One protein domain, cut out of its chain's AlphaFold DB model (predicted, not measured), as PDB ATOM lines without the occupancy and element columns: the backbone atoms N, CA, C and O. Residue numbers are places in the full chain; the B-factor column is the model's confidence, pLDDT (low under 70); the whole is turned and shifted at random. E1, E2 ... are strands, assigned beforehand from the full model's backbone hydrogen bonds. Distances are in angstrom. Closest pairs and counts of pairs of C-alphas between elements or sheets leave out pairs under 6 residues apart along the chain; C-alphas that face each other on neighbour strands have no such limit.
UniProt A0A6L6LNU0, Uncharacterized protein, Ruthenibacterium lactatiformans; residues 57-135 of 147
ATOM      1  N   GLN A  57      -5.538  -9.235 -54.647       97.12
ATOM      2  CA  GLN A  57      -6.222 -10.531 -54.717       97.12
ATOM      3  C   GLN A  57      -6.733 -10.907 -53.320       97.12
ATOM      4  O   GLN A  57      -6.055 -11.602 -52.569       97.12
ATOM      5  N   MET A  58      -7.898 -10.377 -52.953       97.69
ATOM      6  CA  MET A  58      -8.479 -10.445 -51.612       97.69
ATOM      7  C   MET A  58      -9.181 -11.793 -51.380       97.69
ATOM      8  O   MET A  58     -10.380 -11.931 -51.631       97.69
ATOM      9  N   ALA A  59      -8.434 -12.785 -50.893       98.00
ATOM     10  CA  ALA A  59      -8.967 -14.089 -50.503       98.00
ATOM     11  C   ALA A  59      -9.676 -14.016 -49.140       98.00
ATOM     12  O   ALA A  59      -9.217 -13.307 -48.243       98.00
ATOM     13  N   SER A  60     -10.766 -14.765 -48.965       97.50
ATOM     14  CA  SER A  60     -11.459 -14.875 -47.671       97.50
ATOM     15  C   SER A  60     -10.547 -15.436 -46.562       97.50
ATOM     16  O   SER A  60      -9.773 -16.366 -46.794       97.50
ATOM     17  N   ARG A  61     -10.644 -14.871 -45.349       96.88
ATOM     18  CA  ARG A  61      -9.875 -15.236 -44.140       96.88
ATOM     19  C   ARG A  61     -10.759 -15.392 -42.892       96.88
ATOM     20  O   ARG A  61     -10.343 -15.069 -41.786       96.88
ATOM     21  N   GLY A  62     -11.983 -15.881 -43.066       95.31
ATOM     22  CA  GLY A  62     -12.901 -16.126 -41.951       95.31
ATOM     23  C   GLY A  62     -13.543 -14.852 -41.408       95.31
ATOM     24  O   GLY A  62     -13.953 -13.978 -42.181       95.31
ATOM     25  N   ALA A  63     -13.672 -14.763 -40.082       97.50
ATOM     26  CA  ALA A  63     -14.354 -13.657 -39.420       97.50
ATOM     27  C   ALA A  63     -13.417 -12.473 -39.133       97.50
ATOM     28  O   ALA A  63     -12.239 -12.612 -38.807       97.50
ATOM     29  N   GLY A  64     -13.975 -11.278 -39.234       98.19
ATOM     30  CA  GLY A  64     -13.320 -10.005 -39.015       98.19
ATOM     31  C   GLY A  64     -14.063  -9.184 -37.975       98.19
ATOM     32  O   GLY A  64     -15.297  -9.179 -37.915       98.19
ATOM     33  N   PHE A  65     -13.289  -8.463 -37.178       98.50
ATOM     34  CA  PHE A  65     -13.776  -7.513 -36.197       98.50
ATOM     35  C   PHE A  65     -13.063  -6.180 -36.385       98.50
ATOM     36  O   PHE A  65     -11.864  -6.149 -36.671       98.50
ATOM     37  N   VAL A  66     -13.784  -5.083 -36.183       98.62
ATOM     38  CA  VAL A  66     -13.194  -3.743 -36.128       98.62
ATOM     39  C   VAL A  66     -13.492  -3.141 -34.767       98.62
ATOM     40  O   VAL A  66     -14.646  -2.831 -34.476       98.62
ATOM     41  N   ALA A  67     -12.466  -3.036 -33.925       98.44
ATOM     42  CA  ALA A  67     -12.559  -2.490 -32.578       98.44
ATOM     43  C   ALA A  67     -12.279  -0.983 -32.599       98.44
ATOM     44  O   ALA A  67     -11.300  -0.535 -33.191       98.44
ATOM     45  N   ASN A  68     -13.141  -0.208 -31.950       97.88
ATOM     46  CA  ASN A  68     -12.957   1.220 -31.746       97.88
ATOM     47  C   ASN A  68     -12.268   1.448 -30.397       97.88
ATOM     48  O   ASN A  68     -12.852   1.211 -29.337       97.88
ATOM     49  N   ASP A  69     -11.032   1.937 -30.440       96.62
ATOM     50  CA  ASP A  69     -10.206   2.124 -29.250       96.62
ATOM     51  C   ASP A  69     -10.748   3.233 -28.327       96.62
ATOM     52  O   ASP A  69     -10.533   3.185 -27.116       96.62
ATOM     53  N   ALA A  70     -11.499   4.210 -28.851       95.75
ATOM     54  CA  ALA A  70     -12.103   5.265 -28.037       95.75
ATOM     55  C   ALA A  70     -13.325   4.780 -27.242       95.75
ATOM     56  O   ALA A  70     -13.511   5.188 -26.096       95.75
ATOM     57  N   THR A  71     -14.166   3.925 -27.831       97.06
ATOM     58  CA  THR A  71     -15.412   3.453 -27.195       97.06
ATOM     59  C   THR A  71     -15.285   2.071 -26.562       97.06
ATOM     60  O   THR A  71     -16.157   1.678 -25.786       97.06
ATOM     61  N   GLN A  72     -14.217   1.332 -26.879       95.50
ATOM     62  CA  GLN A  72     -14.033  -0.073 -26.501       95.50
ATOM     63  C   GLN A  72     -15.186  -0.970 -26.997       95.50
ATOM     64  O   GLN A  72     -15.539  -1.960 -26.358       95.50
ATOM     65  N   GLN A  73     -15.803  -0.603 -28.125       96.56
ATOM     66  CA  GLN A  73     -16.869  -1.356 -28.790       96.56
ATOM     67  C   GLN A  73     -16.430  -1.806 -30.184       96.56
ATOM     68  O   GLN A  73     -15.477  -1.272 -30.754       96.56
ATOM     69  N   TYR A  74     -17.143  -2.778 -30.750       97.94
ATOM     70  CA  TYR A  74     -16.949  -3.179 -32.138       97.94
ATOM     71  C   TYR A  74     -17.835  -2.352 -33.066       97.94
ATOM     72  O   TYR A  74     -19.055  -2.366 -32.920       97.94
ATOM     73  N   GLU A  75     -17.230  -1.701 -34.057       98.06
ATOM     74  CA  GLU A  75     -17.973  -1.078 -35.158       98.06
ATOM     75  C   GLU A  75     -18.426  -2.132 -36.175       98.06
ATOM     76  O   GLU A  75     -19.529  -2.072 -36.710       98.06
ATOM     77  N   LEU A  76     -17.584  -3.146 -36.408       98.38
ATOM     78  CA  LEU A  76     -17.918  -4.331 -37.193       98.38
ATOM     79  C   LEU A  76     -17.695  -5.569 -36.327       98.38
ATOM     80  O   LEU A  76     -16.583  -5.811 -35.857       98.38
ATOM     81  N   TYR A  77     -18.751  -6.356 -36.129       98.06
ATOM     82  CA  TYR A  77     -18.729  -7.579 -35.329       98.06
ATOM     83  C   TYR A  77     -19.103  -8.787 -36.189       98.06
ATOM     84  O   TYR A  77     -20.170  -8.794 -36.807       98.06
ATOM     85  N   TRP A  78     -18.235  -9.804 -36.211       97.81
ATOM     86  CA  TRP A  78     -18.435 -11.052 -36.960       97.81
ATOM     87  C   TRP A  78     -18.713 -10.836 -38.457       97.81
ATOM     88  O   TRP A  78     -19.699 -11.322 -39.017       97.81
ATOM     89  N   LYS A  79     -17.855 -10.048 -39.104       98.38
ATOM     90  CA  LYS A  79     -17.999  -9.640 -40.506       98.38
ATOM     91  C   LYS A  79     -17.006 -10.348 -41.431       98.38
ATOM     92  O   LYS A  79     -16.018 -10.876 -40.934       98.38
ATOM     93  N   PRO A  80     -17.232 -10.393 -42.756       98.12
ATOM     94  CA  PRO A  80     -16.266 -10.972 -43.685       98.12
ATOM     95  C   PRO A  80     -14.870 -10.342 -43.567       98.12
ATOM     96  O   PRO A  80     -14.715  -9.119 -43.640       98.12
ATOM     97  N   CYS A  81     -13.857 -11.191 -43.398       98.31
ATOM     98  CA  CYS A  81     -12.449 -10.814 -43.440       98.31
ATOM     99  C   CYS A  81     -11.819 -11.275 -44.756       98.31
ATOM    100  O   CYS A  81     -12.033 -12.403 -45.209       98.31
ATOM    101  N   TRP A  82     -11.001 -10.410 -45.343       98.19
ATOM    102  CA  TRP A  82     -10.302 -10.651 -46.595       98.19
ATOM    103  C   TRP A  82      -8.832 -10.297 -46.447       98.19
ATOM    104  O   TRP A  82      -8.491  -9.318 -45.786       98.19
ATOM    105  N   GLN A  83      -7.956 -11.031 -47.121       98.12
ATOM    106  CA  GLN A  83      -6.541 -10.699 -47.181       98.12
ATOM    107  C   GLN A  83      -5.998 -10.855 -48.596       98.12
ATOM    108  O   GLN A  83      -6.197 -11.879 -49.248       98.12
ATOM    109  N   CYS A  84      -5.261  -9.845 -49.051       97.50
ATOM    110  CA  CYS A  84      -4.519  -9.906 -50.296       97.50
ATOM    111  C   CYS A  84      -3.461 -11.015 -50.229       97.50
ATOM    112  O   CYS A  84      -2.568 -10.968 -49.382       97.50
ATOM    113  N   THR A  85      -3.499 -11.976 -51.152       96.75
ATOM    114  CA  THR A  85      -2.516 -13.073 -51.192       96.75
ATOM    115  C   THR A  85      -1.105 -12.622 -51.560       96.75
ATOM    116  O   THR A  85      -0.156 -13.358 -51.314       96.75
ATOM    117  N   ASN A  86      -0.960 -11.429 -52.149       95.69
ATOM    118  CA  ASN A  86       0.315 -10.943 -52.681       95.69
ATOM    119  C   ASN A  86       1.042  -9.983 -51.729       95.69
ATOM    120  O   ASN A  86       2.266  -9.979 -51.692       95.69
ATOM    121  N   CYS A  87       0.310  -9.134 -51.000       95.38
ATOM    122  CA  CYS A  87       0.902  -8.098 -50.143       95.38
ATOM    123  C   CYS A  87       0.334  -8.066 -48.718       95.38
ATOM    124  O   CYS A  87       0.600  -7.116 -47.990       95.38
ATOM    125  N   TYR A  88      -0.496  -9.048 -48.352       96.88
ATOM    126  CA  TYR A  88      -1.078  -9.210 -47.017       96.88
ATOM    127  C   TYR A  88      -1.913  -8.040 -46.489       96.88
ATOM    128  O   TYR A  88      -2.225  -8.004 -45.299       96.88
ATOM    129  N   LEU A  89      -2.361  -7.133 -47.363       97.19
ATOM    130  CA  LEU A  89      -3.378  -6.146 -47.013       97.19
ATOM    131  C   LEU A  89      -4.643  -6.873 -46.550       97.19
ATOM    132  O   LEU A  89      -5.240  -7.628 -47.316       97.19
ATOM    133  N   VAL A  90      -5.034  -6.640 -45.307       98.06
ATOM    134  CA  VAL A  90      -6.247  -7.162 -44.685       98.06
ATOM    135  C   VAL A  90      -7.353  -6.129 -44.836       98.06
ATOM    136  O   VAL A  90      -7.109  -4.926 -44.723       98.06
ATOM    137  N   MET A  91      -8.572  -6.594 -45.072       98.06
ATOM    138  CA  MET A  91      -9.775  -5.776 -45.088       98.06
ATOM    139  C   MET A  91     -10.909  -6.515 -44.385       98.06
ATOM    140  O   MET A  91     -11.179  -7.672 -44.698       98.06
ATOM    141  N   VAL A  92     -11.598  -5.833 -43.475       98.56
ATOM    142  CA  VAL A  92     -12.863  -6.310 -42.898       98.56
ATOM    143  C   VAL A  92     -13.980  -5.458 -43.479       98.56
ATOM    144  O   VAL A  92     -13.908  -4.234 -43.392       98.56
ATOM    145  N   THR A  93     -14.979  -6.092 -44.090       98.50
ATOM    146  CA  THR A  93     -16.076  -5.417 -44.804       98.50
ATOM    147  C   THR A  93     -17.414  -5.697 -44.137       98.50
ATOM    148  O   THR A  93     -17.656  -6.807 -43.683       98.50
ATOM    149  N   GLU A  94     -18.313  -4.719 -44.078       98.56
ATOM    150  CA  GLU A  94     -19.643  -4.872 -43.481       98.56
ATOM    151  C   GLU A  94     -20.510  -5.898 -44.223       98.56
ATOM    152  O   GLU A  94     -21.213  -6.694 -43.583       98.56
ATOM    153  N   GLY A  95     -20.475  -5.852 -45.557       97.94
ATOM    154  CA  GLY A  95     -21.122  -6.817 -46.438       97.94
ATOM    155  C   GLY A  95     -20.125  -7.745 -47.123       97.94
ATOM    156  O   GLY A  95     -18.917  -7.684 -46.890       97.94
ATOM    157  N   ASP A  96     -20.647  -8.630 -47.967       98.00
ATOM    158  CA  ASP A  96     -19.869  -9.661 -48.648       98.00
ATOM    159  C   ASP A  96     -19.760  -9.399 -50.164       98.00
ATOM    160  O   ASP A  96     -20.656  -9.775 -50.936       98.00
ATOM    161  N   PRO A  97     -18.664  -8.765 -50.617       97.50
ATOM    162  CA  PRO A  97     -18.479  -8.432 -52.025       97.50
ATOM    163  C   PRO A  97     -18.297  -9.648 -52.939       97.50
ATOM    164  O   PRO A  97     -18.614  -9.550 -54.126       97.50
ATOM    165  N   ALA A  98     -17.831 -10.797 -52.436       97.00
ATOM    166  CA  ALA A  98     -17.645 -11.984 -53.274       97.00
ATOM    167  C   ALA A  98     -18.989 -12.618 -53.685       97.00
ATOM    168  O   ALA A  98     -19.081 -13.197 -54.767       97.00
ATOM    169  N   PHE A  99     -20.045 -12.436 -52.883       96.62
ATOM    170  CA  PHE A  99     -21.429 -12.761 -53.262       96.62
ATOM    171  C   PHE A  99     -22.180 -11.600 -53.934       96.62
ATOM    172  O   PHE A  99     -23.360 -11.725 -54.256       96.62
ATOM    173  N   GLY A 100     -21.511 -10.471 -54.181       96.00
ATOM    174  CA  GLY A 100     -22.098  -9.311 -54.849       96.00
ATOM    175  C   GLY A 100     -22.868  -8.359 -53.932       96.00
ATOM    176  O   GLY A 100     -23.471  -7.414 -54.446       96.00
ATOM    177  N   TYR A 101     -22.824  -8.545 -52.609       97.88
ATOM    178  CA  TYR A 101     -23.364  -7.564 -51.668       97.88
ATOM    179  C   TYR A 101     -22.464  -6.319 -51.602       97.88
ATOM    180  O   TYR A 101     -21.253  -6.421 -51.823       97.88
ATOM    181  N   PRO A 102     -23.023  -5.130 -51.310       97.62
ATOM    182  CA  PRO A 102     -22.224  -3.931 -51.075       97.62
ATOM    183  C   PRO A 102     -21.139  -4.166 -50.021       97.62
ATOM    184  O   PRO A 102     -21.392  -4.834 -49.022       97.62
ATOM    185  N   ILE A 103     -19.955  -3.582 -50.218       98.19
ATOM    186  CA  ILE A 103     -18.869  -3.633 -49.226       98.19
ATOM    187  C   ILE A 103     -19.317  -2.969 -47.913       98.19
ATOM    188  O   ILE A 103     -19.031  -3.496 -46.840       98.19
ATOM    189  N   GLY A 104     -20.053  -1.854 -48.003       97.69
ATOM    190  CA  GLY A 104     -20.529  -1.091 -46.850       97.69
ATOM    191  C   GLY A 104     -19.383  -0.373 -46.144       97.69
ATOM    192  O   GLY A 104     -18.462   0.121 -46.806       97.69
ATOM    193  N   HIS A 105     -19.448  -0.297 -44.816       97.94
ATOM    194  CA  HIS A 105     -18.322   0.166 -44.011       97.94
ATOM    195  C   HIS A 105     -17.188  -0.856 -44.017       97.94
ATOM    196  O   HIS A 105     -17.422  -2.064 -43.999       97.94
ATOM    197  N   TYR A 106     -15.947  -0.389 -44.034       97.62
ATOM    198  CA  TYR A 106     -14.789  -1.269 -43.996       97.62
ATOM    199  C   TYR A 106     -13.575  -0.604 -43.354       97.62
ATOM    200  O   TYR A 106     -13.424   0.620 -43.362       97.62
ATOM    201  N   ALA A 107     -12.681  -1.442 -42.835       97.56
ATOM    202  CA  ALA A 107     -11.364  -1.050 -42.348       97.56
ATOM    203  C   ALA A 107     -10.286  -1.876 -43.050       97.56
ATOM    204  O   ALA A 107     -10.547  -2.998 -43.493       97.56
ATOM    205  N   THR A 108      -9.073  -1.330 -43.135       96.50
ATOM    206  CA  THR A 108      -7.917  -2.032 -43.704       96.50
ATOM    207  C   THR A 108      -6.727  -2.012 -42.757       96.50
ATOM    208  O   THR A 108      -6.591  -1.103 -41.942       96.50
ATOM    209  N   TYR A 109      -5.870  -3.022 -42.870       95.06
ATOM    210  CA  TYR A 109      -4.642  -3.151 -42.095       95.06
ATOM    211  C   TYR A 109      -3.576  -3.867 -42.927       95.06
ATOM    212  O   TYR A 109      -3.835  -4.921 -43.502       95.06
ATOM    213  N   SER A 110      -2.369  -3.313 -43.001       95.00
ATOM    214  CA  SER A 110      -1.249  -3.948 -43.702       95.00
ATOM    215  C   SER A 110      -0.529  -4.916 -42.766       95.00
ATOM    216  O   SER A 110       0.298  -4.492 -41.960       95.00
ATOM    217  N   ALA A 111      -0.835  -6.209 -42.871       95.94
ATOM    218  CA  ALA A 111      -0.129  -7.245 -42.122       95.94
ATOM    219  C   ALA A 111       1.237  -7.563 -42.757       95.94
ATOM    220  O   ALA A 111       1.448  -7.350 -43.950       95.94
ATOM    221  N   SER A 112       2.163  -8.116 -41.970       95.31
ATOM    222  CA  SER A 112       3.457  -8.613 -42.463       95.31
ATOM    223  C   SER A 112       3.419 -10.074 -42.922       95.31
ATOM    224  O   SER A 112       4.360 -10.537 -43.559       95.31
ATOM    225  N   GLU A 113       2.351 -10.801 -42.594       95.88
ATOM    226  CA  GLU A 113       2.202 -12.233 -42.845       95.88
ATOM    227  C   GLU A 113       0.717 -12.628 -42.978       95.88
ATOM    228  O   GLU A 113      -0.172 -11.801 -42.731       95.88
ATOM    229  N   PRO A 114       0.405 -13.869 -43.397       97.06
ATOM    230  CA  PRO A 114      -0.965 -14.360 -43.423       97.06
ATOM    231  C   PRO A 114      -1.651 -14.255 -42.057       97.06
ATOM    232  O   PRO A 114      -1.115 -14.720 -41.055       97.06
ATOM    233  N   VAL A 115      -2.859 -13.686 -42.023       97.12
ATOM    234  CA  VAL A 115      -3.672 -13.669 -40.798       97.12
ATOM    235  C   VAL A 115      -4.401 -14.998 -40.601       97.12
ATOM    236  O   VAL A 115      -4.513 -15.811 -41.529       97.12
ATOM    237  N   SER A 116      -4.903 -15.210 -39.381       94.50
ATOM    238  CA  SER A 116      -5.722 -16.374 -39.037       94.50
ATOM    239  C   SER A 116      -6.908 -16.525 -39.992       94.50
ATOM    240  O   SER A 116      -7.472 -15.542 -40.468       94.50
ATOM    241  N   THR A 117      -7.289 -17.773 -40.254       94.62
ATOM    242  CA  THR A 117      -8.504 -18.125 -40.996       94.62
ATOM    243  C   THR A 117      -9.745 -18.204 -40.109       94.62
ATOM    244  O   THR A 117     -10.836 -18.388 -40.638       94.62
ATOM    245  N   ASP A 118      -9.591 -18.079 -38.787       94.50
ATOM    246  CA  ASP A 118     -10.705 -18.136 -37.836       94.50
ATOM    247  C   ASP A 118     -11.265 -16.735 -37.568       94.50
ATOM    248  O   ASP A 118     -12.428 -16.446 -37.857       94.50
ATOM    249  N   ALA A 119     -10.423 -15.856 -37.017       95.38
ATOM    250  CA  ALA A 119     -10.796 -14.516 -36.584       95.38
ATOM    251  C   ALA A 119      -9.615 -13.539 -36.680       95.38
ATOM    252  O   ALA A 119      -8.497 -13.865 -36.280       95.38
ATOM    253  N   THR A 120      -9.877 -12.319 -37.152       97.81
ATOM    254  CA  THR A 120      -8.913 -11.206 -37.191       97.81
ATOM    255  C   THR A 120      -9.545  -9.927 -36.641       97.81
ATOM    256  O   THR A 120     -10.702  -9.636 -36.936       97.81
ATOM    257  N   VAL A 121      -8.788  -9.145 -35.870       98.19
ATOM    258  CA  VAL A 121      -9.234  -7.858 -35.309       98.19
ATOM    259  C   VAL A 121      -8.395  -6.723 -35.895       98.19
ATOM    260  O   VAL A 121      -7.169  -6.800 -35.889       98.19
ATOM    261  N   ILE A 122      -9.051  -5.668 -36.377       98.25
ATOM    262  CA  ILE A 122      -8.428  -4.389 -36.736       98.25
ATOM    263  C   ILE A 122      -8.844  -3.352 -35.686       98.25
ATOM    264  O   ILE A 122     -10.038  -3.149 -35.472       98.25
ATOM    265  N   SER A 123      -7.881  -2.687 -35.051       98.00
ATOM    266  CA  SER A 123      -8.151  -1.542 -34.172       98.00
ATOM    267  C   SER A 123      -8.166  -0.241 -34.967       98.00
ATOM    268  O   SER A 123      -7.294  -0.008 -35.806       98.00
ATOM    269  N   ILE A 124      -9.147   0.612 -34.685       97.12
ATOM    270  CA  ILE A 124      -9.251   1.970 -35.217       97.12
ATOM    271  C   ILE A 124      -9.431   2.967 -34.067       97.12
ATOM    272  O   ILE A 124     -10.077   2.644 -33.068       97.12
ATOM    273  N   PRO A 125      -8.922   4.206 -34.191       95.94
ATOM    274  CA  PRO A 125      -9.003   5.172 -33.101       95.94
ATOM    275  C   PRO A 125     -10.438   5.642 -32.827       95.94
ATOM    276  O   PRO A 125     -10.741   6.033 -31.705       95.94
ATOM    277  N   ASN A 126     -11.309   5.655 -33.843       94.38
ATOM    278  CA  ASN A 126     -12.731   5.996 -33.735       94.38
ATOM    279  C   ASN A 126     -13.493   5.616 -35.020       94.38
ATOM    280  O   ASN A 126     -12.880   5.347 -36.054       94.38
ATOM    281  N   ALA A 127     -14.828   5.675 -34.971       91.12
ATOM    282  CA  ALA A 127     -15.724   5.346 -36.084       91.12
ATOM    283  C   ALA A 127     -15.462   6.139 -37.382       91.12
ATOM    284  O   ALA A 127     -15.658   5.599 -38.466       91.12
ATOM    285  N   ASN A 128     -14.948   7.373 -37.309       91.12
ATOM    286  CA  ASN A 128     -14.647   8.178 -38.505       91.12
ATOM    287  C   ASN A 128     -13.447   7.639 -39.303       91.12
ATOM    288  O   ASN A 128     -13.169   8.116 -40.399       91.12
ATOM    289  N   SER A 129     -12.721   6.656 -38.761       92.00
ATOM    290  CA  SER A 129     -11.642   5.955 -39.468       92.00
ATOM    291  C   SER A 129     -12.154   4.824 -40.364       92.00
ATOM    292  O   SER A 129     -11.361   4.208 -41.077       92.00
ATOM    293  N   LEU A 130     -13.457   4.524 -40.327       94.06
ATOM    294  CA  LEU A 130     -14.073   3.610 -41.278       94.06
ATOM    295  C   LEU A 130     -14.228   4.281 -42.634       94.06
ATOM    296  O   LEU A 130     -14.715   5.402 -42.766       94.06
ATOM    297  N   TYR A 131     -13.887   3.528 -43.665       94.56
ATOM    298  CA  TYR A 131     -14.239   3.879 -45.025       94.56
ATOM    299  C   TYR A 131     -15.621   3.319 -45.357       94.56
ATOM    300  O   TYR A 131     -16.067   2.354 -44.745       94.56
ATOM    301  N   TYR A 132     -16.285   3.882 -46.366       94.38
ATOM    302  CA  TYR A 132     -17.597   3.411 -46.809       94.38
ATOM    303  C   TYR A 132     -17.690   3.312 -48.330       94.38
ATOM    304  O   TYR A 132     -17.181   4.168 -49.060       94.38
ATOM    305  N   THR A 133     -18.388   2.300 -48.848       94.38
ATOM    306  CA  THR A 133     -18.856   2.296 -50.237       94.38
ATOM    307  C   THR A 133     -20.112   1.452 -50.436       94.38
ATOM    308  O   THR A 133     -20.216   0.335 -49.940       94.38
ATOM    309  N   SER A 134     -21.053   1.968 -51.228       95.94
ATOM    310  CA  SER A 134     -22.291   1.270 -51.608       95.94
ATOM    311  C   SER A 134     -22.108   0.245 -52.736       95.94
ATOM    312  O   SER A 134     -23.050  -0.453 -53.100       95.94
ATOM    313  N   SER A 135     -20.908   0.155 -53.312       95.81
ATOM    314  CA  SER A 135     -20.578  -0.786 -54.379       95.81
ATOM    315  C   SER A 135     -20.122  -2.128 -53.805       95.81
ATOM    316  O   SER A 135     -19.458  -2.178 -52.773       95.81
TER     317      SER A 135
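This is residues 57 to 135 of the 147 residues of an uncharacterized protein of Ruthenibacterium lactatiformans (UniProt A0A6L6LNU0). One strongly twisted sheet of six strands is folded back on itself into two leaves, a small half-open shell in which E5 and E1 face E3, E4 and E6, with E2 as the hinge. The two long strands E1 and E2 are sharply bent and make a hairpin, while the edge strands E5 and E6 stay apart and leave the shell unclosed. The printed part has 79 residues, with no named helix and six strands, E1 to E6 in order along the chain; across the sheet the order is E5, E1, E2, E3, E4, E6, mixed, with E5 and E1 parallel and the other neighbour pairs antiparallel. The class is all strand, and the whole is compact, with a radius of gyration of the C-alphas of 11.6 A and a rounded outline of 32 by 28 by 19 A.

E1, residues 57 to 68, bends by 87 degrees at residue 62, and E2, residues 73 to 84, bends by 76 degrees at residue 78. They form a hairpin, antiparallel at 161 degrees between their directions, with N 59 and O 83 at 2.9 A and N 66 and O 76 at 2.9 A, both within hydrogen-bond range. E2 and E3, residues 89 to 93, form the next hairpin, antiparallel at 133 degrees, with N 82 and O 91 at 2.8 A. E3 and E4, residues 104 to 110, form a third hairpin, antiparallel at 160 degrees, with N 90 and O 109 at 2.8 A. E1, E2, E3 and E4 are a meander, each strand the antiparallel neighbour of the one before. E5, residues 119 to 124, is an edge strand and runs parallel to E1 at 54 degrees, with N 65 and O 120 at 2.9 A; the C-alphas of Val 121 and Phe 65 face each other at 4.6 A. E6, residues 131 to 133, is the other edge strand, antiparallel to E4 at 134 degrees, with N 106 and O 131 at 2.8 A. The pairing of E4 is staggered: its residues 104 to 106 pair with E6 and its residues 106 to 110 with E3. Between the two leaves of the folded sheet, 39 pairs of C-alphas lie within 11 A. The closest C-alphas of E1 and E3 are those of Gly 64 and Val 92, 5.4 A apart, and those of E4 and E5 are Tyr 109 and Ile 122, 6.7 A apart. E6 is apart from E1, E2, E3 and E5.

E1 begins at C-alpha 57, at (-6.222, -10.531, -54.717), and measures 26.7 A from first to last C-alpha. E2 measures 26.2 A, E3 12.9 A, E4 19.7 A and E5 16.6 A. E4 begins at C-alpha 104, at (-20.529, -1.091, -46.850). E6 measures 7.1 A and ends at C-alpha 133, at (-18.856, 2.296, -50.237).

The two C-alphas farthest apart are those of Thr 71 and Asn 86, 33.2 A, while the first and last printed C-alphas, of Gln 57 and Ser 135, are 17.4 A apart. The printed part has no cut. The links E1 to E2 and E2 to E3 are tight, with 4 residues each; E3 to E4, with 10 residues, E4 to E5, with 8, and E5 to E6, with 6, are short, and no link is long. The mean pLDDT of the printed part is 96.7, and no printed residue of this predicted model is under 70.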